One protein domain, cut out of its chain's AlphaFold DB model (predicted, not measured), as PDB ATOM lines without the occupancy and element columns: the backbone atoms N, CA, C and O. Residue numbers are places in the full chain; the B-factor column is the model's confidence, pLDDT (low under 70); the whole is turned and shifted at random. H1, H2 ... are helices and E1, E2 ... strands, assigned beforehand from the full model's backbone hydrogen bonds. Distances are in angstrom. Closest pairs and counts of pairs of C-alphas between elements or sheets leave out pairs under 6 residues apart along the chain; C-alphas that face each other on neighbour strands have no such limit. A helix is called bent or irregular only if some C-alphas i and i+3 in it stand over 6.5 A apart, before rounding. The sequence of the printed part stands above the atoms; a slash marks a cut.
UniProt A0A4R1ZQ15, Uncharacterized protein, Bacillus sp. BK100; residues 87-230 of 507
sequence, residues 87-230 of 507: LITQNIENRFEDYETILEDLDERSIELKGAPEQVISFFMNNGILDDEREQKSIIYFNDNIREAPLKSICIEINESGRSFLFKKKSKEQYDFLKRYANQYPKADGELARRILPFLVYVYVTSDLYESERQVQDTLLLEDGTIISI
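What this domain is: This is residues 87 to 230 of the 507 residues of an uncharacterized protein of Bacillus sp. BK100 (UniProt A0A4R1ZQ15). A twisted six-stranded sheet curls round one long, kinked helix, H6, while H5 covers part of the sheet's other face. H3 packs on H6 near the E1 edge, and the H1-H2 helical hairpin sits at one end of the domain. The printed part has 144 residues, with six named helices and six named strands in the order H1 H2 E1 H3 E2 H4 E3 E4 H5 H6 E5 E6. The sheet, E1 E2 E3 E4 E5 E6, is mixed, and the class is mixed, helices and strands. The whole is compact, with a radius of gyration of the C-alphas of 15.0 A and spans of 42 by 31 by 30 A.

Where its parts are: Find C-alpha 87 at (-22.682, 42.658, -26.384), where H1, residues 87 to 95, begins. H2 is 99 to 108, E1 109 to 114 and H3 118 to 126. E2, 136 to 142, runs 19.7 A; H4 is 143 to 146, E3 154 to 158 and E4 164 to 168. H5, 172 to 184, runs 19.7 A. From C-alpha 192 at (-5.746, 50.270, -20.933), H6 runs 27.0 A to residue 210, with a kink of 40 degrees near 199; it is irregular, C-alphas 195 and 198 being 7.2 A apart. E5 is 219 to 221, and E6, 227 to 229, ends at (-4.080, 35.252, -12.396).

How they stand to each other: Start at edge strand E1, parallel to E2, with N 112 and O 138 at 2.9 A. E2 and E3 are parallel, with N 156 and O 141 at 2.8 A. E1, H3, E2 and E2, H4, E3 are strand-helix-strand units, parallel neighbour strands joined through a helix; the first crossover is left-handed, the second right-handed. E3 and E4 form a hairpin, N 155 and O 167 at 2.8 A. E4 and E5 are antiparallel, N 166 and O 219 at 2.8 A. E5 and edge strand E6 form a hairpin, N 220 and O 228 at 2.8 A. H3 and H6 on one face and H5 on the other make three layers. H4 is on the same face as H5. H3 touches residues 197 to 202 of H6, closest at C-alphas 120 and 198, 4.6 A. H2 touches H1, closest at C-alphas 93 and 99, 5.2 A, and only just grazes the sheet, with 5 pairs of C-alphas within 10 A. Every O i to N i+4 pair is within hydrogen-bond range in H1, H2 and H3, against 7 of 9 in H5 and 13 of 15 in H6; H4 is too short for one.

The domain as a whole: The farthest C-alphas, of Glu 135 and Pro 186, are 43.5 A apart. The printed part has no cut and no long link. Look for pLDDT under 70 in 20 residues, among them 180 to 190 and 212 to 215.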
ATOM      1  N   LEU A  87     -24.026  42.988 -26.863       84.31
ATOM      2  CA  LEU A  87     -22.682  42.658 -26.384       84.31
ATOM      3  C   LEU A  87     -22.721  41.603 -25.269       84.31
ATOM      4  O   LEU A  87     -21.998  40.609 -25.338       84.31
ATOM      5  N   ILE A  88     -23.566  41.812 -24.257       88.19
ATOM      6  CA  ILE A  88     -23.725  40.893 -23.125       88.19
ATOM      7  C   ILE A  88     -24.335  39.580 -23.596       88.19
ATOM      8  O   ILE A  88     -23.797  38.515 -23.291       88.19
ATOM      9  N   THR A  89     -25.387  39.651 -24.419       85.75
ATOM     10  CA  THR A  89     -26.025  38.466 -25.002       85.75
ATOM     11  C   THR A  89     -25.009  37.597 -25.737       85.75
ATOM     12  O   THR A  89     -24.897  36.408 -25.458       85.75
ATOM     13  N   GLN A  90     -24.210  38.194 -26.626       81.19
ATOM     14  CA  GLN A  90     -23.180  37.473 -27.373       81.19
ATOM     15  C   GLN A  90     -22.078  36.930 -26.464       81.19
ATOM     16  O   GLN A  90     -21.570  35.839 -26.713       81.19
ATOM     17  N   ASN A  91     -21.687  37.653 -25.411       86.94
ATOM     18  CA  ASN A  91     -20.690  37.152 -24.471       86.94
ATOM     19  C   ASN A  91     -21.170  35.883 -23.749       86.94
ATOM     20  O   ASN A  91     -20.421  34.909 -23.705       86.94
ATOM     21  N   ILE A  92     -22.406  35.874 -23.239       87.50
ATOM     22  CA  ILE A  92     -22.984  34.709 -22.555       87.50
ATOM     23  C   ILE A  92     -23.183  33.542 -23.532       87.50
ATOM     24  O   ILE A  92     -22.741  32.431 -23.240       87.50
ATOM     25  N   GLU A  93     -23.731  33.800 -24.729       81.88
ATOM     26  CA  GLU A  93     -23.850  32.805 -25.812       81.88
ATOM     27  C   GLU A  93     -22.498  32.157 -26.165       81.88
ATOM     28  O   GLU A  93     -22.429  30.963 -26.465       81.88
ATOM     29  N   ASN A  94     -21.418  32.945 -26.145       78.94
ATOM     30  CA  ASN A  94     -20.077  32.488 -26.500       78.94
ATOM     31  C   ASN A  94     -19.364  31.723 -25.386       78.94
ATOM     32  O   ASN A  94     -18.460  30.947 -25.691       78.94
ATOM     33  N   ARG A  95     -19.718  31.964 -24.121       81.25
ATOM     34  CA  ARG A  95     -18.996  31.431 -22.956       81.25
ATOM     35  C   ARG A  95     -19.676  30.242 -22.296       81.25
ATOM     36  O   ARG A  95     -18.979  29.430 -21.698       81.25
ATOM     37  N   PHE A  96     -20.994  30.115 -22.416       81.81
ATOM     38  CA  PHE A  96     -21.759  29.120 -21.668       81.81
ATOM     39  C   PHE A  96     -22.574  28.205 -22.584       81.81
ATOM     40  O   PHE A  96     -23.128  28.633 -23.598       81.81
ATOM     41  N   GLU A  97     -22.668  26.921 -22.228       78.81
ATOM     42  CA  GLU A  97     -23.542  25.986 -22.944       78.81
ATOM     43  C   GLU A  97     -25.018  26.222 -22.612       78.81
ATOM     44  O   GLU A  97     -25.835  26.231 -23.533       78.81
ATOM     45  N   ASP A  98     -25.340  26.520 -21.354       81.69
ATOM     46  CA  ASP A  98     -26.699  26.824 -20.879       81.69
ATOM     47  C   ASP A  98     -27.015  28.328 -20.941       81.69
ATOM     48  O   ASP A  98     -27.670  28.892 -20.064       81.69
ATOM     49  N   TYR A  99     -26.536  28.996 -21.996       84.25
ATOM     50  CA  TYR A  99     -26.630  30.449 -22.150       84.25
ATOM     51  C   TYR A  99     -28.070  30.981 -22.029       84.25
ATOM     52  O   TYR A  99     -28.254  32.082 -21.530       84.25
ATOM     53  N   GLU A 100     -29.096  30.226 -22.449       82.31
ATOM     54  CA  GLU A 100     -30.501  30.659 -22.345       82.31
ATOM     55  C   GLU A 100     -30.940  30.810 -20.888       82.31
ATOM     56  O   GLU A 100     -31.483  31.845 -20.522       82.31
ATOM     57  N   THR A 101     -30.645  29.816 -20.048       86.12
ATOM     58  CA  THR A 101     -30.964  29.844 -18.615       86.12
ATOM     59  C   THR A 101     -30.221  30.974 -17.909       86.12
ATOM     60  O   THR A 101     -30.791  31.663 -17.071       86.12
ATOM     61  N   ILE A 102     -28.955  31.196 -18.273       87.38
ATOM     62  CA  ILE A 102     -28.137  32.271 -17.698       87.38
ATOM     63  C   ILE A 102     -28.661  33.645 -18.118       87.38
ATOM     64  O   ILE A 102     -28.709  34.554 -17.298       87.38
ATOM     65  N   LEU A 103     -29.063  33.811 -19.382       87.12
ATOM     66  CA  LEU A 103     -29.661  35.060 -19.851       87.12
ATOM     67  C   LEU A 103     -30.994  35.344 -19.161       87.12
ATOM     68  O   LEU A 103     -31.264  36.504 -18.893       87.12
ATOM     69  N   GLU A 104     -31.801  34.319 -18.875       85.25
ATOM     70  CA  GLU A 104     -33.041  34.463 -18.103       85.25
ATOM     71  C   GLU A 104     -32.759  34.861 -16.644       85.25
ATOM     72  O   GLU A 104     -33.362  35.812 -16.159       85.25
ATOM     73  N   ASP A 105     -31.791  34.226 -15.970       86.19
ATOM     74  CA  ASP A 105     -31.402  34.621 -14.603       86.19
ATOM     75  C   ASP A 105     -30.820  36.040 -14.560       86.19
ATOM     76  O   ASP A 105     -31.181  36.815 -13.683       86.19
ATOM     77  N   LEU A 106     -29.971  36.424 -15.520       84.19
ATOM     78  CA  LEU A 106     -29.464  37.798 -15.625       84.19
ATOM     79  C   LEU A 106     -30.564  38.814 -15.957       84.19
ATOM     80  O   LEU A 106     -30.400  39.992 -15.643       84.19
ATOM     81  N   ASP A 107     -31.664  38.381 -16.577       79.94
ATOM     82  CA  ASP A 107     -32.808  39.251 -16.845       79.94
ATOM     83  C   ASP A 107     -33.603  39.545 -15.547       79.94
ATOM     84  O   ASP A 107     -34.168  40.620 -15.362       79.94
ATOM     85  N   GLU A 108     -33.594  38.611 -14.595       80.06
ATOM     86  CA  GLU A 108     -34.318  38.717 -13.319       80.06
ATOM     87  C   GLU A 108     -33.425  39.154 -12.139       80.06
ATOM     88  O   GLU A 108     -33.914  39.634 -11.112       80.06
ATOM     89  N   ARG A 109     -32.102  39.029 -12.279       84.12
ATOM     90  CA  ARG A 109     -31.087  39.421 -11.293       84.12
ATOM     91  C   ARG A 109     -30.564  40.823 -11.582       84.12
ATOM     92  O   ARG A 109     -30.371  41.209 -12.730       84.12
ATOM     93  N   SER A 110     -30.276  41.577 -10.527       81.81
ATOM     94  CA  SER A 110     -29.508  42.821 -10.600       81.81
ATOM     95  C   SER A 110     -28.143  42.664  -9.938       81.81
ATOM     96  O   SER A 110     -27.943  41.856  -9.021       81.81
ATOM     97  N   ILE A 111     -27.177  43.447 -10.407       88.19
ATOM     98  CA  ILE A 111     -25.881  43.596  -9.748       88.19
ATOM     99  C   ILE A 111     -25.879  44.938  -9.028       88.19
ATOM    100  O   ILE A 111     -26.186  45.951  -9.634       88.19
ATOM    101  N   GLU A 112     -25.518  44.957  -7.749       89.88
ATOM    102  CA  GLU A 112     -25.359  46.185  -6.968       89.88
ATOM    103  C   GLU A 112     -23.866  46.511  -6.841       89.88
ATOM    104  O   GLU A 112     -23.059  45.652  -6.478       89.88
ATOM    105  N   LEU A 113     -23.483  47.758  -7.123       92.75
ATOM    106  CA  LEU A 113     -22.090  48.209  -7.099       92.75
ATOM    107  C   LEU A 113     -21.861  49.200  -5.948       92.75
ATOM    108  O   LEU A 113     -22.295  50.348  -6.015       92.75
ATOM    109  N   LYS A 114     -21.122  48.796  -4.908       93.00
ATOM    110  CA  LYS A 114     -20.793  49.665  -3.767       93.00
ATOM    111  C   LYS A 114     -19.424  50.313  -3.933       93.00
ATOM    112  O   LYS A 114     -18.404  49.644  -3.797       93.00
ATOM    113  N   GLY A 115     -19.408  51.621  -4.199       90.81
ATOM    114  CA  GLY A 115     -18.184  52.427  -4.332       90.81
ATOM    115  C   GLY A 115     -17.439  52.273  -5.657       90.81
ATOM    116  O   GLY A 115     -16.244  52.560  -5.717       90.81
ATOM    117  N   ALA A 116     -18.108  51.777  -6.698       92.38
ATOM    118  CA  ALA A 116     -17.504  51.602  -8.014       92.38
ATOM    119  C   ALA A 116     -17.188  52.950  -8.689       92.38
ATOM    120  O   ALA A 116     -17.918  53.925  -8.493       92.38
ATOM    121  N   PRO A 117     -16.142  53.023  -9.533       91.88
ATOM    122  CA  PRO A 117     -15.892  54.206 -10.347       91.88
ATOM    123  C   PRO A 117     -16.967  54.364 -11.435       91.88
ATOM    124  O   PRO A 117     -17.497  53.377 -11.950       91.88
ATOM    125  N   GLU A 118     -17.218  55.608 -11.852       91.19
ATOM    126  CA  GLU A 118     -18.281  55.975 -12.805       91.19
ATOM    127  C   GLU A 118     -18.264  55.129 -14.085       91.19
ATOM    128  O   GLU A 118     -19.291  54.614 -14.499       91.19
ATOM    129  N   GLN A 119     -17.088  54.878 -14.661       90.69
ATOM    130  CA  GLN A 119     -16.949  54.064 -15.874       90.69
ATOM    131  C   GLN A 119     -17.490  52.627 -15.734       90.69
ATOM    132  O   GLN A 119     -17.978  52.056 -16.708       90.69
ATOM    133  N   VAL A 120     -17.395  52.030 -14.539       93.06
ATOM    134  CA  VAL A 120     -17.922  50.685 -14.269       93.06
ATOM    135  C   VAL A 120     -19.434  50.770 -14.106       93.06
ATOM    136  O   VAL A 120     -20.151  49.984 -14.717       93.06
ATOM    137  N   ILE A 121     -19.920  51.773 -13.373       92.62
ATOM    138  CA  ILE A 121     -21.357  52.031 -13.211       92.62
ATOM    139  C   ILE A 121     -22.017  52.235 -14.579       92.62
ATOM    140  O   ILE A 121     -22.964  51.528 -14.921       92.62
ATOM    141  N   SER A 122     -21.477  53.133 -15.408       92.31
ATOM    142  CA  SER A 122     -21.996  53.410 -16.748       92.31
ATOM    143  C   SER A 122     -21.990  52.170 -17.633       92.31
ATOM    144  O   SER A 122     -22.941  51.960 -18.376       92.31
ATOM    145  N   PHE A 123     -20.955  51.324 -17.562       94.00
ATOM    146  CA  PHE A 123     -20.935  50.075 -18.320       94.00
ATOM    147  C   PHE A 123     -22.084  49.154 -17.904       94.00
ATOM    148  O   PHE A 123     -22.821  48.696 -18.774       94.00
ATOM    149  N   PHE A 124     -22.266  48.886 -16.611       91.75
ATOM    150  CA  PHE A 124     -23.313  47.962 -16.173       91.75
ATOM    151  C   PHE A 124     -24.716  48.531 -16.448       91.75
ATOM    152  O   PHE A 124     -25.586  47.793 -16.902       91.75
ATOM    153  N   MET A 125     -24.918  49.840 -16.276       89.88
ATOM    154  CA  MET A 125     -26.181  50.523 -16.588       89.88
ATOM    155  C   MET A 125     -26.498  50.473 -18.087       89.88
ATOM    156  O   MET A 125     -27.569  50.018 -18.477       89.88
ATOM    157  N   ASN A 126     -25.553  50.875 -18.942       90.31
ATOM    158  CA  ASN A 126     -25.746  50.898 -20.398       90.31
ATOM    159  C   ASN A 126     -25.960  49.502 -20.990       90.31
ATOM    160  O   ASN A 126     -26.467  49.382 -22.103       90.31
ATOM    161  N   ASN A 127     -25.549  48.461 -20.268       88.56
ATOM    162  CA  ASN A 127     -25.729  47.075 -20.665       88.56
ATOM    163  C   ASN A 127     -26.944  46.391 -20.013       88.56
ATOM    164  O   ASN A 127     -27.141  45.198 -20.238       88.56
ATOM    165  N   GLY A 128     -27.756  47.134 -19.249       84.31
ATOM    166  CA  GLY A 128     -28.988  46.642 -18.630       84.31
ATOM    167  C   GLY A 128     -28.781  45.763 -17.391       84.31
ATOM    168  O   GLY A 128     -29.692  45.063 -16.983       84.31
ATOM    169  N   ILE A 129     -27.590  45.771 -16.794       84.44
ATOM    170  CA  ILE A 129     -27.210  44.867 -15.694       84.44
ATOM    171  C   ILE A 129     -27.507  45.488 -14.311       84.44
ATOM    172  O   ILE A 129     -27.694  44.775 -13.323       84.44
ATOM    173  N   LEU A 130     -27.529  46.824 -14.229       81.00
ATOM    174  CA  LEU A 130     -27.948  47.568 -13.034       81.00
ATOM    175  C   LEU A 130     -29.453  47.824 -13.091       81.00
ATOM    176  O   LEU A 130     -29.921  48.475 -14.024       81.00
ATOM    177  N   ASP A 131     -30.175  47.368 -12.071       71.38
ATOM    178  CA  ASP A 131     -31.599  47.648 -11.896       71.38
ATOM    179  C   ASP A 131     -31.987  47.494 -10.417       71.38
ATOM    180  O   ASP A 131     -32.021  46.387  -9.876       71.38
ATOM    181  N   ASP A 132     -32.248  48.610  -9.738       62.38
ATOM    182  CA  ASP A 132     -32.512  48.612  -8.297       62.38
ATOM    183  C   ASP A 132     -33.850  47.964  -7.916       62.38
ATOM    184  O   ASP A 132     -34.037  47.628  -6.739       62.38
ATOM    185  N   GLU A 133     -34.755  47.756  -8.877       67.56
ATOM    186  CA  GLU A 133     -36.110  47.250  -8.641       67.56
ATOM    187  C   GLU A 133     -36.191  45.712  -8.582       67.56
ATOM    188  O   GLU A 133     -37.232  45.167  -8.213       67.56
ATOM    189  N   ARG A 134     -35.102  44.990  -8.886       73.31
ATOM    190  CA  ARG A 134     -35.101  43.514  -8.920       73.31
ATOM    191  C   ARG A 134     -34.883  42.873  -7.554       73.31
ATOM    192  O   ARG A 134     -34.059  43.323  -6.753       73.31
ATOM    193  N   GLU A 135     -35.580  41.760  -7.323       64.69
ATOM    194  CA  GLU A 135     -35.575  41.042  -6.042       64.69
ATOM    195  C   GLU A 135     -34.243  40.334  -5.746       64.69
ATOM    196  O   GLU A 135     -33.820  40.272  -4.590       64.69
ATOM    197  N   GLN A 136     -33.551  39.820  -6.768       71.31
ATOM    198  CA  GLN A 136     -32.258  39.157  -6.590       71.31
ATOM    199  C   GLN A 136     -31.108  40.133  -6.834       71.31
ATOM    200  O   GLN A 136     -30.972  40.666  -7.936       71.31
ATOM    201  N   LYS A 137     -30.254  40.332  -5.822       79.38
ATOM    202  CA  LYS A 137     -29.108  41.251  -5.892       79.38
ATOM    203  C   LYS A 137     -27.791  40.539  -5.608       79.38
ATOM    204  O   LYS A 137     -27.635  39.908  -4.562       79.38
ATOM    205  N   SER A 138     -26.828  40.687  -6.513       84.06
ATOM    206  CA  SER A 138     -25.428  40.315  -6.278       84.06
ATOM    207  C   SER A 138     -24.614  41.575  -5.997       84.06
ATOM    208  O   SER A 138     -24.490  42.431  -6.868       84.06
ATOM    209  N   ILE A 139     -24.067  41.705  -4.786       90.25
ATOM    210  CA  ILE A 139     -23.372  42.926  -4.347       90.25
ATOM    211  C   ILE A 139     -21.866  42.805  -4.589       90.25
ATOM    212  O   ILE A 139     -21.234  41.846  -4.143       90.25
ATOM    213  N   ILE A 140     -21.291  43.816  -5.237       93.25
ATOM    214  CA  ILE A 140     -19.859  43.937  -5.511       93.25
ATOM    215  C   ILE A 140     -19.300  45.137  -4.746       93.25
ATOM    216  O   ILE A 140     -19.820  46.250  -4.850       93.25
ATOM    217  N   TYR A 141     -18.228  44.917  -3.988       94.56
ATOM    218  CA  TYR A 141     -17.649  45.921  -3.094       94.56
ATOM    219  C   TYR A 141     -16.355  46.489  -3.664       94.56
ATOM    220  O   TYR A 141     -15.428  45.738  -3.956       94.56
ATOM    221  N   PHE A 142     -16.263  47.813  -3.768       94.12
ATOM    222  CA  PHE A 142     -15.075  48.511  -4.247       94.12
ATOM    223  C   PHE A 142     -14.389  49.306  -3.138       94.12
ATOM    224  O   PHE A 142     -15.054  49.936  -2.307       94.12
ATOM    225  N   ASN A 143     -13.055  49.325  -3.185       90.88
ATOM    226  CA  ASN A 143     -12.182  50.169  -2.361       90.88
ATOM    227  C   ASN A 143     -12.574  50.176  -0.873       90.88
ATOM    228  O   ASN A 143     -12.594  49.124  -0.239       90.88
ATOM    229  N   ASP A 144     -12.910  51.337  -0.303       87.38
ATOM    230  CA  ASP A 144     -13.215  51.480   1.127       87.38
ATOM    231  C   ASP A 144     -14.363  50.572   1.598       87.38
ATOM    232  O   ASP A 144     -14.349  50.088   2.732       87.38
ATOM    233  N   ASN A 145     -15.302  50.237   0.705       90.44
ATOM    234  CA  ASN A 145     -16.428  49.351   1.008       90.44
ATOM    235  C   ASN A 145     -16.003  47.882   1.181       90.44
ATOM    236  O   ASN A 145     -16.752  47.088   1.749       90.44
ATOM    237  N   ILE A 146     -14.797  47.496   0.744       89.12
ATOM    238  CA  ILE A 146     -14.259  46.135   0.911       89.12
ATOM    239  C   ILE A 146     -14.104  45.786   2.392       89.12
ATOM    240  O   ILE A 146     -14.285  44.628   2.782       89.12
ATOM    241  N   ARG A 147     -13.794  46.770   3.246       82.88
ATOM    242  CA  ARG A 147     -13.608  46.542   4.687       82.88
ATOM    243  C   ARG A 147     -14.870  45.971   5.326       82.88
ATOM    244  O   ARG A 147     -14.781  45.005   6.082       82.88
ATOM    245  N   GLU A 148     -16.020  46.506   4.937       84.94
ATOM    246  CA  GLU A 148     -17.343  46.139   5.451       84.94
ATOM    247  C   GLU A 148     -17.982  44.960   4.698       84.94
ATOM    248  O   GLU A 148     -18.998  44.422   5.133       84.94
ATOM    249  N   ALA A 149     -17.376  44.512   3.592       88.94
ATOM    250  CA  ALA A 149     -17.889  43.403   2.797       88.94
ATOM    251  C   ALA A 149     -17.921  42.080   3.599       88.94
ATOM    252  O   ALA A 149     -16.906  41.711   4.208       88.94
ATOM    253  N   PRO A 150     -19.028  41.314   3.572       89.56
ATOM    254  CA  PRO A 150     -19.078  39.965   4.133       89.56
ATOM    255  C   PRO A 150     -18.069  39.014   3.476       89.56
ATOM    256  O   PRO A 150     -17.652  39.218   2.331       89.56
ATOM    257  N   LEU A 151     -17.716  37.924   4.161       84.94
ATOM    258  CA  LEU A 151     -16.954  36.841   3.534       84.94
ATOM    259  C   LEU A 151     -17.728  36.251   2.347       84.94
ATOM    260  O   LEU A 151     -18.957  36.240   2.334       84.94
ATOM    261  N   LYS A 152     -16.986  35.734   1.368       85.00
ATOM    262  CA  LYS A 152     -17.441  35.253   0.055       85.00
ATOM    263  C   LYS A 152     -17.974  36.341  -0.885       85.00
ATOM    264  O   LYS A 152     -18.419  35.996  -1.974       85.00
ATOM    265  N   SER A 153     -17.897  37.618  -0.513       89.62
ATOM    266  CA  SER A 153     -18.272  38.720  -1.410       89.62
ATOM    267  C   SER A 153     -17.213  38.945  -2.486       89.62
ATOM    268  O   SER A 153     -16.013  38.827  -2.216       89.62
ATOM    269  N   ILE A 154     -17.654  39.330  -3.683       92.00
ATOM    270  CA  ILE A 154     -16.766  39.798  -4.750       92.00
ATOM    271  C   ILE A 154     -16.295  41.208  -4.393       92.00
ATOM    272  O   ILE A 154     -17.105  42.101  -4.121       92.00
ATOM    273  N   CYS A 155     -14.981  41.391  -4.365       93.19
ATOM    274  CA  CYS A 155     -14.323  42.623  -3.959       93.19
ATOM    275  C   CYS A 155     -13.365  43.099  -5.049       93.19
ATOM    276  O   CYS A 155     -12.690  42.290  -5.689       93.19
ATOM    277  N   ILE A 156     -13.328  44.418  -5.260       93.44
ATOM    278  CA  ILE A 156     -12.519  45.051  -6.297       93.44
ATOM    279  C   ILE A 156     -11.765  46.248  -5.730       93.44
ATOM    280  O   ILE A 156     -12.350  47.298  -5.469       93.44
ATOM    281  N   GLU A 157     -10.457  46.112  -5.535       90.62
ATOM    282  CA  GLU A 157      -9.616  47.229  -5.093       90.62
ATOM    283  C   GLU A 157      -8.945  47.874  -6.301       90.62
ATOM    284  O   GLU A 157      -8.309  47.186  -7.090       90.62
ATOM    285  N   ILE A 158      -9.076  49.189  -6.439       89.00
ATOM    286  CA  ILE A 158      -8.439  49.995  -7.475       89.00
ATOM    287  C   ILE A 158      -7.484  50.950  -6.770       89.00
ATOM    288  O   ILE A 158      -7.916  51.807  -5.998       89.00
ATOM    289  N   ASN A 159      -6.187  50.798  -7.013       81.44
ATOM    290  CA  ASN A 159      -5.188  51.654  -6.386       81.44
ATOM    291  C   ASN A 159      -5.045  53.001  -7.127       81.44
ATOM    292  O   ASN A 159      -5.566  53.198  -8.226       81.44
ATOM    293  N   GLU A 160      -4.278  53.925  -6.545       76.75
ATOM    294  CA  GLU A 160      -4.036  55.255  -7.126       76.75
ATOM    295  C   GLU A 160      -3.311  55.218  -8.481       76.75
ATOM    296  O   GLU A 160      -3.433  56.159  -9.262       76.75
ATOM    297  N   SER A 161      -2.564  54.148  -8.782       71.44
ATOM    298  CA  SER A 161      -1.893  53.991 -10.077       71.44
ATOM    299  C   SER A 161      -2.800  53.419 -11.171       71.44
ATOM    300  O   SER A 161      -2.401  53.405 -12.329       71.44
ATOM    301  N   GLY A 162      -4.028  53.002 -10.846       75.19
ATOM    302  CA  GLY A 162      -4.986  52.432 -11.797       75.19
ATOM    303  C   GLY A 162      -4.941  50.904 -11.915       75.19
ATOM    304  O   GLY A 162      -5.671  50.342 -12.736       75.19
ATOM    305  N   ARG A 163      -4.141  50.217 -11.087       84.94
ATOM    306  CA  ARG A 163      -4.179  48.750 -10.951       84.94
ATOM    307  C   ARG A 163      -5.450  48.326 -10.254       84.94
ATOM    308  O   ARG A 163      -5.895  48.999  -9.326       84.94
ATOM    309  N   SER A 164      -5.991  47.188 -10.669       89.38
ATOM    310  CA  SER A 164      -7.212  46.640 -10.081       89.38
ATOM    311  C   SER A 164      -7.021  45.196  -9.619       89.38
ATOM    312  O   SER A 164      -6.486  44.378 -10.360       89.38
ATOM    313  N   PHE A 165      -7.496  44.877  -8.418       88.25
ATOM    314  CA  PHE A 165      -7.554  43.526  -7.856       88.25
ATOM    315  C   PHE A 165      -8.993  43.066  -7.876       88.25
ATOM    316  O   PHE A 165      -9.829  43.753  -7.307       88.25
ATOM    317  N   LEU A 166      -9.286  41.928  -8.493       92.25
ATOM    318  CA  LEU A 166     -10.603  41.304  -8.469       92.25
ATOM    319  C   LEU A 166     -10.468  39.994  -7.700       92.25
ATOM    320  O   LEU A 166      -9.717  39.113  -8.115       92.25
ATOM    321  N   PHE A 167     -11.147  39.875  -6.565       90.38
ATOM    322  CA  PHE A 167     -10.994  38.718  -5.688       90.38
ATOM    323  C   PHE A 167     -12.283  38.395  -4.942       90.38
ATOM    324  O   PHE A 167     -13.144  39.253  -4.722       90.38
ATOM    325  N   LYS A 168     -12.394  37.148  -4.486       89.31
ATOM    326  CA  LYS A 168     -13.462  36.728  -3.576       89.31
ATOM    327  C   LYS A 168     -12.939  36.784  -2.149       89.31
ATOM    328  O   LYS A 168     -11.995  36.076  -1.809       89.31
ATOM    329  N   LYS A 169     -13.545  37.616  -1.297       86.75
ATOM    330  CA  LYS A 169     -13.068  37.845   0.076       86.75
ATOM    331  C   LYS A 169     -13.214  36.583   0.927       86.75
ATOM    332  O   LYS A 169     -14.317  36.238   1.339       86.75
ATOM    333  N   LYS A 170     -12.111  35.909   1.235       82.56
ATOM    334  CA  LYS A 170     -12.059  34.733   2.122       82.56
ATOM    335  C   LYS A 170     -11.701  35.117   3.553       82.56
ATOM    336  O   LYS A 170     -12.263  34.554   4.486       82.56
ATOM    337  N   SER A 171     -10.807  36.091   3.721       75.75
ATOM    338  CA  SER A 171     -10.397  36.617   5.026       75.75
ATOM    339  C   SER A 171      -9.874  38.056   4.909       75.75
ATOM    340  O   SER A 171      -9.768  38.600   3.805       75.75
ATOM    341  N   LYS A 172      -9.570  38.697   6.044       72.12
ATOM    342  CA  LYS A 172      -8.943  40.029   6.058       72.12
ATOM    343  C   LYS A 172      -7.479  39.952   5.604       72.12
ATOM    344  O   LYS A 172      -7.006  40.815   4.877       72.12
ATOM    345  N   GLU A 173      -6.800  38.874   5.963       64.38
ATOM    346  CA  GLU A 173      -5.387  38.622   5.690       64.38
ATOM    347  C   GLU A 173      -5.133  38.391   4.193       64.38
ATOM    348  O   GLU A 173      -4.131  38.869   3.663       64.38
ATOM    349  N   GLN A 174      -6.056  37.722   3.484       71.50
ATOM    350  CA  GLN A 174      -6.010  37.607   2.018       71.50
ATOM    351  C   GLN A 174      -6.037  38.994   1.366       71.50
ATOM    352  O   GLN A 174      -5.239  39.268   0.475       71.50
ATOM    353  N   TYR A 175      -6.920  39.881   1.831       72.56
ATOM    354  CA  TYR A 175      -7.016  41.249   1.323       72.56
ATOM    355  C   TYR A 175      -5.718  42.039   1.567       72.56
ATOM    356  O   TYR A 175      -5.156  42.609   0.631       72.56
ATOM    357  N   ASP A 176      -5.174  41.987   2.786       70.56
ATOM    358  CA  ASP A 176      -3.909  42.655   3.121       70.56
ATOM    359  C   ASP A 176      -2.711  42.077   2.331       70.56
ATOM    360  O   ASP A 176      -1.777  42.802   1.975       70.56
ATOM    361  N   PHE A 177      -2.722  40.777   2.015       69.25
ATOM    362  CA  PHE A 177      -1.728  40.146   1.142       69.25
ATOM    363  C   PHE A 177      -1.833  40.628  -0.306       69.25
ATOM    364  O   PHE A 177      -0.819  41.027  -0.877       69.25
ATOM    365  N   LEU A 178      -3.032  40.617  -0.895       70.50
ATOM    366  CA  LEU A 178      -3.257  41.051  -2.277       70.50
ATOM    367  C   LEU A 178      -2.777  42.490  -2.481       70.50
ATOM    368  O   LEU A 178      -2.073  42.785  -3.449       70.50
ATOM    369  N   LYS A 179      -3.038  43.351  -1.493       71.06
ATOM    370  CA  LYS A 179      -2.549  44.728  -1.461       71.06
ATOM    371  C   LYS A 179      -1.021  44.842  -1.426       71.06
ATOM    372  O   LYS A 179      -0.467  45.786  -1.983       71.06
ATOM    373  N   ARG A 180      -0.311  43.906  -0.784       68.81
ATOM    374  CA  ARG A 180       1.165  43.842  -0.811       68.81
ATOM    375  C   ARG A 180       1.685  43.291  -2.140       68.81
ATOM    376  O   ARG A 180       2.608  43.867  -2.711       68.81
ATOM    377  N   TYR A 181       1.079  42.214  -2.640       69.38
ATOM    378  CA  TYR A 181       1.445  41.541  -3.893       69.38
ATOM    379  C   TYR A 181       1.385  42.495  -5.095       69.38
ATOM    380  O   TYR A 181       2.309  42.557  -5.902       69.38
ATOM    381  N   ALA A 182       0.353  43.339  -5.125       64.06
ATOM    382  CA  ALA A 182       0.193  44.488  -6.012       64.06
ATOM    383  C   ALA A 182       1.471  45.286  -6.293       64.06
ATOM    384  O   ALA A 182       1.727  45.705  -7.422       64.06
ATOM    385  N   ASN A 183       2.234  45.552  -5.233       66.25
ATOM    386  CA  ASN A 183       3.331  46.511  -5.236       66.25
ATOM    387  C   ASN A 183       4.646  45.885  -5.714       66.25
ATOM    388  O   ASN A 183       5.631  46.599  -5.865       66.25
ATOM    389  N   GLN A 184       4.663  44.573  -5.971       67.94
ATOM    390  CA  GLN A 184       5.840  43.853  -6.463       67.94
ATOM    391  C   GLN A 184       6.076  44.069  -7.963       67.94
ATOM    392  O   GLN A 184       7.200  43.924  -8.438       67.94
ATOM    393  N   TYR A 185       5.037  44.448  -8.712       66.50
ATOM    394  CA  TYR A 185       5.148  44.712 -10.143       66.50
ATOM    395  C   TYR A 185       5.596  46.156 -10.406       66.50
ATOM    396  O   TYR A 185       5.018  47.090  -9.828       66.50
ATOM    397  N   PRO A 186       6.592  46.378 -11.287       65.19
ATOM    398  CA  PRO A 186       7.053  47.719 -11.632       65.19
ATOM    399  C   PRO A 186       5.903  48.551 -12.204       65.19
ATOM    400  O   PRO A 186       4.995  48.011 -12.835       65.19
ATOM    401  N   LYS A 187       5.905  49.863 -11.944       67.69
ATOM    402  CA  LYS A 187       4.924  50.777 -12.545       67.69
ATOM    403  C   LYS A 187       5.054  50.728 -14.063       67.69
ATOM    404  O   LYS A 187       6.158  50.878 -14.582       67.69
ATOM    405  N   ALA A 188       3.932  50.510 -14.737       64.81
ATOM    406  CA  ALA A 188       3.828  50.587 -16.182       64.81
ATOM    407  C   ALA A 188       3.014  51.828 -16.554       64.81
ATOM    408  O   ALA A 188       2.052  52.174 -15.865       64.81
ATOM    409  N   ASP A 189       3.396  52.490 -17.643       66.69
ATOM    410  CA  ASP A 189       2.600  53.572 -18.212       66.69
ATOM    411  C   ASP A 189       1.456  52.969 -19.037       66.69
ATOM    412  O   ASP A 189       1.689  52.218 -19.985       66.69
ATOM    413  N   GLY A 190       0.207  53.295 -18.696       66.31
ATOM    414  CA  GLY A 190      -0.947  52.806 -19.443       66.31
ATOM    415  C   GLY A 190      -2.295  53.263 -18.893       66.31
ATOM    416  O   GLY A 190      -2.470  53.455 -17.695       66.31
ATOM    417  N   GLU A 191      -3.273  53.426 -19.789       80.06
ATOM    418  CA  GLU A 191      -4.689  53.640 -19.438       80.06
ATOM    419  C   GLU A 191      -5.571  52.442 -19.823       80.06
ATOM    420  O   GLU A 191      -6.797  52.481 -19.668       80.06
ATOM    421  N   LEU A 192      -4.978  51.383 -20.386       83.56
ATOM    422  CA  LEU A 192      -5.746  50.270 -20.933       83.56
ATOM    423  C   LEU A 192      -6.504  49.538 -19.825       83.56
ATOM    424  O   LEU A 192      -7.680  49.229 -20.022       83.56
ATOM    425  N   ALA A 193      -5.889  49.377 -18.648       84.75
ATOM    426  CA  ALA A 193      -6.531  48.834 -17.452       84.75
ATOM    427  C   ALA A 193      -7.872  49.507 -17.167       84.75
ATOM    428  O   ALA A 193      -8.911  48.859 -17.056       84.75
ATOM    429  N   ARG A 194      -7.861  50.842 -17.146       85.06
ATOM    430  CA  ARG A 194      -9.033  51.664 -16.868       85.06
ATOM    431  C   ARG A 194     -10.144  51.423 -17.895       85.06
ATOM    432  O   ARG A 194     -11.314  51.395 -17.522       85.06
ATOM    433  N   ARG A 195      -9.793  51.224 -19.169       86.69
ATOM    434  CA  ARG A 195     -10.759  50.989 -20.255       86.69
ATOM    435  C   ARG A 195     -11.358  49.585 -20.231       86.69
ATOM    436  O   ARG A 195     -12.536  49.440 -20.542       86.69
ATOM    437  N   ILE A 196     -10.570  48.567 -19.882       89.50
ATOM    438  CA  ILE A 196     -11.023  47.168 -19.911       89.50
ATOM    439  C   ILE A 196     -11.644  46.702 -18.592       89.50
ATOM    440  O   ILE A 196     -12.405  45.733 -18.592       89.50
ATOM    441  N   LEU A 197     -11.380  47.410 -17.487       91.88
ATOM    442  CA  LEU A 197     -11.863  47.062 -16.151       91.88
ATOM    443  C   LEU A 197     -13.371  46.762 -16.100       91.88
ATOM    444  O   LEU A 197     -13.715  45.713 -15.563       91.88
ATOM    445  N   PRO A 198     -14.288  47.578 -16.664       93.38
ATOM    446  CA  PRO A 198     -15.721  47.298 -16.550       93.38
ATOM    447  C   PRO A 198     -16.127  45.939 -17.128       93.38
ATOM    448  O   PRO A 198     -16.901  45.203 -16.515       93.38
ATOM    449  N   PHE A 199     -15.555  45.578 -18.278       91.62
ATOM    450  CA  PHE A 199     -15.811  44.289 -18.908       91.62
ATOM    451  C   PHE A 199     -15.166  43.141 -18.124       91.62
ATOM    452  O   PHE A 199     -15.783  42.092 -17.967       91.62
ATOM    453  N   LEU A 200     -13.960  43.348 -17.582       90.75
ATOM    454  CA  LEU A 200     -13.285  42.351 -16.750       90.75
ATOM    455  C   LEU A 200     -14.076  42.048 -15.471       90.75
ATOM    456  O   LEU A 200     -14.237  40.884 -15.116       90.75
ATOM    457  N   VAL A 201     -14.627  43.076 -14.820       92.94
ATOM    458  CA  VAL A 201     -15.501  42.919 -13.648       92.94
ATOM    459  C   VAL A 201     -16.737  42.100 -13.999       92.94
ATOM    460  O   VAL A 201     -17.072  41.156 -13.291       92.94
ATOM    461  N   TYR A 202     -17.383  42.406 -15.123       91.94
ATOM    462  CA  TYR A 202     -18.520  41.629 -15.613       91.94
ATOM    463  C   TYR A 202     -18.154  40.156 -15.884       91.94
ATOM    464  O   TYR A 202     -18.874  39.247 -15.465       91.94
ATOM    465  N   VAL A 203     -17.013  39.902 -16.531       90.00
ATOM    466  CA  VAL A 203     -16.523  38.541 -16.800       90.00
ATOM    467  C   VAL A 203     -16.266  37.778 -15.503       90.00
ATOM    468  O   VAL A 203     -16.713  36.641 -15.383       90.00
ATOM    469  N   TYR A 204     -15.609  38.414 -14.532       90.75
ATOM    470  CA  TYR A 204     -15.302  37.828 -13.229       90.75
ATOM    471  C   TYR A 204     -16.574  37.435 -12.467       90.75
ATOM    472  O   TYR A 204     -16.691  36.320 -11.965       90.75
ATOM    473  N   VAL A 205     -17.563  38.332 -12.424       89.94
ATOM    474  CA  VAL A 205     -18.829  38.102 -11.709       89.94
ATOM    475  C   VAL A 205     -19.642  36.991 -12.355       89.94
ATOM    476  O   VAL A 205     -20.153  36.117 -11.663       89.94
ATOM    477  N   THR A 206     -19.745  36.992 -13.683       89.44
ATOM    478  CA  THR A 206     -20.467  35.936 -14.406       89.44
ATOM    479  C   THR A 206     -19.777  34.579 -14.284       89.44
ATOM    480  O   THR A 206     -20.470  33.569 -14.194       89.44
ATOM    481  N   SER A 207     -18.442  34.534 -14.208       87.62
ATOM    482  CA  SER A 207     -17.729  33.300 -13.866       87.62
ATOM    483  C   SER A 207     -18.083  32.812 -12.462       87.62
ATOM    484  O   SER A 207     -18.407  31.642 -12.305       87.62
ATOM    485  N   ASP A 208     -18.092  33.691 -11.453       86.94
ATOM    486  CA  ASP A 208     -18.381  33.289 -10.064       86.94
ATOM    487  C   ASP A 208     -19.812  32.773  -9.882       86.94
ATOM    488  O   ASP A 208     -20.052  31.882  -9.068       86.94
ATOM    489  N   LEU A 209     -20.758  33.325 -10.645       86.81
ATOM    490  CA  LEU A 209     -22.164  32.941 -10.580       86.81
ATOM    491  C   LEU A 209     -22.469  31.637 -11.327       86.81
ATOM    492  O   LEU A 209     -23.293  30.858 -10.850       86.81
ATOM    493  N   TYR A 210     -21.847  31.405 -12.490       86.56
ATOM    494  CA  TYR A 210     -22.322  30.386 -13.435       86.56
ATOM    495  C   TYR A 210     -21.289  29.314 -13.815       86.56
ATOM    496  O   TYR A 210     -21.672  28.297 -14.395       86.56
ATOM    497  N   GLU A 211     -20.001  29.475 -13.498       82.12
ATOM    498  CA  GLU A 211     -18.995  28.422 -13.716       82.12
ATOM    499  C   GLU A 211     -18.921  27.503 -12.483       82.12
ATOM    500  O   GLU A 211     -18.152  27.722 -11.552       82.12
ATOM    501  N   SER A 212     -19.739  26.448 -12.462       57.16
ATOM    502  CA  SER A 212     -19.916  25.550 -11.307       57.16
ATOM    503  C   SER A 212     -18.714  24.647 -10.977       57.16
ATOM    504  O   SER A 212     -18.642  24.118  -9.868       57.16
ATOM    505  N   GLU A 213     -17.764  24.473 -11.902       55.94
ATOM    506  CA  GLU A 213     -16.634  23.534 -11.760       55.94
ATOM    507  C   GLU A 213     -15.263  24.206 -11.572       55.94
ATOM    508  O   GLU A 213     -14.270  23.519 -11.326       55.94
ATOM    509  N   ARG A 214     -15.171  25.539 -11.667       57.66
ATOM    510  CA  ARG A 214     -13.902  26.275 -11.539       57.66
ATOM    511  C   ARG A 214     -14.008  27.319 -10.439       57.66
ATOM    512  O   ARG A 214     -14.841  28.212 -10.502       57.66
ATOM    513  N   GLN A 215     -13.131  27.237  -9.439       62.91
ATOM    514  CA  GLN A 215     -12.940  28.368  -8.537       62.91
ATOM    515  C   GLN A 215     -12.425  29.556  -9.351       62.91
ATOM    516  O   GLN A 215     -11.404  29.447 -10.032       62.91
ATOM    517  N   VAL A 216     -13.143  30.680  -9.288       70.50
ATOM    518  CA  VAL A 216     -12.692  31.924  -9.912       70.50
ATOM    519  C   VAL A 216     -11.387  32.339  -9.248       70.50
ATOM    520  O   VAL A 216     -11.341  32.574  -8.041       70.50
ATOM    521  N   GLN A 217     -10.320  32.381 -10.041       77.56
ATOM    522  CA  GLN A 217      -9.003  32.772  -9.561       77.56
ATOM    523  C   GLN A 217      -8.980  34.271  -9.264       77.56
ATOM    524  O   GLN A 217      -9.491  35.079 -10.043       77.56
ATOM    525  N   ASP A 218      -8.357  34.644  -8.148       86.06
ATOM    526  CA  ASP A 218      -8.081  36.045  -7.846       86.06
ATOM    527  C   ASP A 218      -7.237  36.639  -8.985       86.06
ATOM    528  O   ASP A 218      -6.372  35.974  -9.550       86.06
ATOM    529  N   THR A 219      -7.523  37.871  -9.391       88.38
ATOM    530  CA  THR A 219      -6.972  38.463 -10.616       88.38
ATOM    531  C   THR A 219      -6.387  39.842 -10.333       88.38
ATOM    532  O   THR A 219      -7.033  40.680  -9.705       88.38
ATOM    533  N   LEU A 220      -5.181  40.096 -10.840       87.81
ATOM    534  CA  LEU A 220      -4.528  41.401 -10.868       87.81
ATOM    535  C   LEU A 220      -4.536  41.957 -12.296       87.81
ATOM    536  O   LEU A 220      -4.063  41.317 -13.229       87.81
ATOM    537  N   LEU A 221      -5.046  43.173 -12.451       88.38
ATOM    538  CA  LEU A 221      -5.000  43.958 -13.677       88.38
ATOM    539  C   LEU A 221      -3.975  45.089 -13.517       88.38
ATOM    540  O   LEU A 221      -4.192  46.005 -12.718       88.38
ATOM    541  N   LEU A 222      -2.870  45.022 -14.263       87.81
ATOM    542  CA  LEU A 222      -1.836  46.064 -14.307       87.81
ATOM    543  C   LEU A 222      -2.260  47.243 -15.189       87.81
ATOM    544  O   LEU A 222      -3.139  47.084 -16.032       87.81
ATOM    545  N   GLU A 223      -1.620  48.406 -15.019       86.94
ATOM    546  CA  GLU A 223      -1.963  49.677 -15.690       86.94
ATOM    547  C   GLU A 223      -2.016  49.584 -17.228       86.94
ATOM    548  O   GLU A 223      -2.881  50.174 -17.889       86.94
ATOM    549  N   ASP A 224      -1.116  48.789 -17.802       84.69
ATOM    550  CA  ASP A 224      -0.993  48.548 -19.240       84.69
ATOM    551  C   ASP A 224      -2.052  47.582 -19.802       84.69
ATOM    552  O   ASP A 224      -2.102  47.367 -21.012       84.69
ATOM    553  N   GLY A 225      -2.933  47.042 -18.954       82.06
ATOM    554  CA  GLY A 225      -3.971  46.085 -19.325       82.06
ATOM    555  C   GLY A 225      -3.555  44.617 -19.201       82.06
ATOM    556  O   GLY A 225      -4.360  43.744 -19.527       82.06
ATOM    557  N   THR A 226      -2.340  44.327 -18.728       84.75
ATOM    558  CA  THR A 226      -1.893  42.955 -18.465       84.75
ATOM    559  C   THR A 226      -2.725  42.332 -17.346       84.75
ATOM    560  O   THR A 226      -2.864  42.904 -16.263       84.75
ATOM    561  N   ILE A 227      -3.268  41.141 -17.608       84.94
ATOM    562  CA  ILE A 227      -4.066  40.363 -16.655       84.94
ATOM    563  C   ILE A 227      -3.192  39.243 -16.091       84.94
ATOM    564  O   ILE A 227      -2.655  38.430 -16.842       84.94
ATOM    565  N   ILE A 228      -3.077  39.197 -14.768       81.38
ATOM    566  CA  ILE A 228      -2.310  38.203 -14.022       81.38
ATOM    567  C   ILE A 228      -3.280  37.438 -13.126       81.38
ATOM    568  O   ILE A 228      -3.885  38.018 -12.224       81.38
ATOM    569  N   SER A 229      -3.414  36.134 -13.353       79.88
ATOM    570  CA  SER A 229      -4.080  35.252 -12.396       79.88
ATOM    571  C   SER A 229      -3.185  35.079 -11.177       79.88
ATOM    572  O   SER A 229      -2.035  34.662 -11.301       79.88
ATOM    573  N   ILE A 230      -3.714  35.397 -10.003       70.56
ATOM    574  CA  ILE A 230      -3.033  35.212  -8.731       70.56
ATOM    575  C   ILE A 230      -3.268  33.755  -8.323       70.56
ATOM    576  O   ILE A 230      -4.419  33.372  -8.079       70.56
TER     577      ILE A 230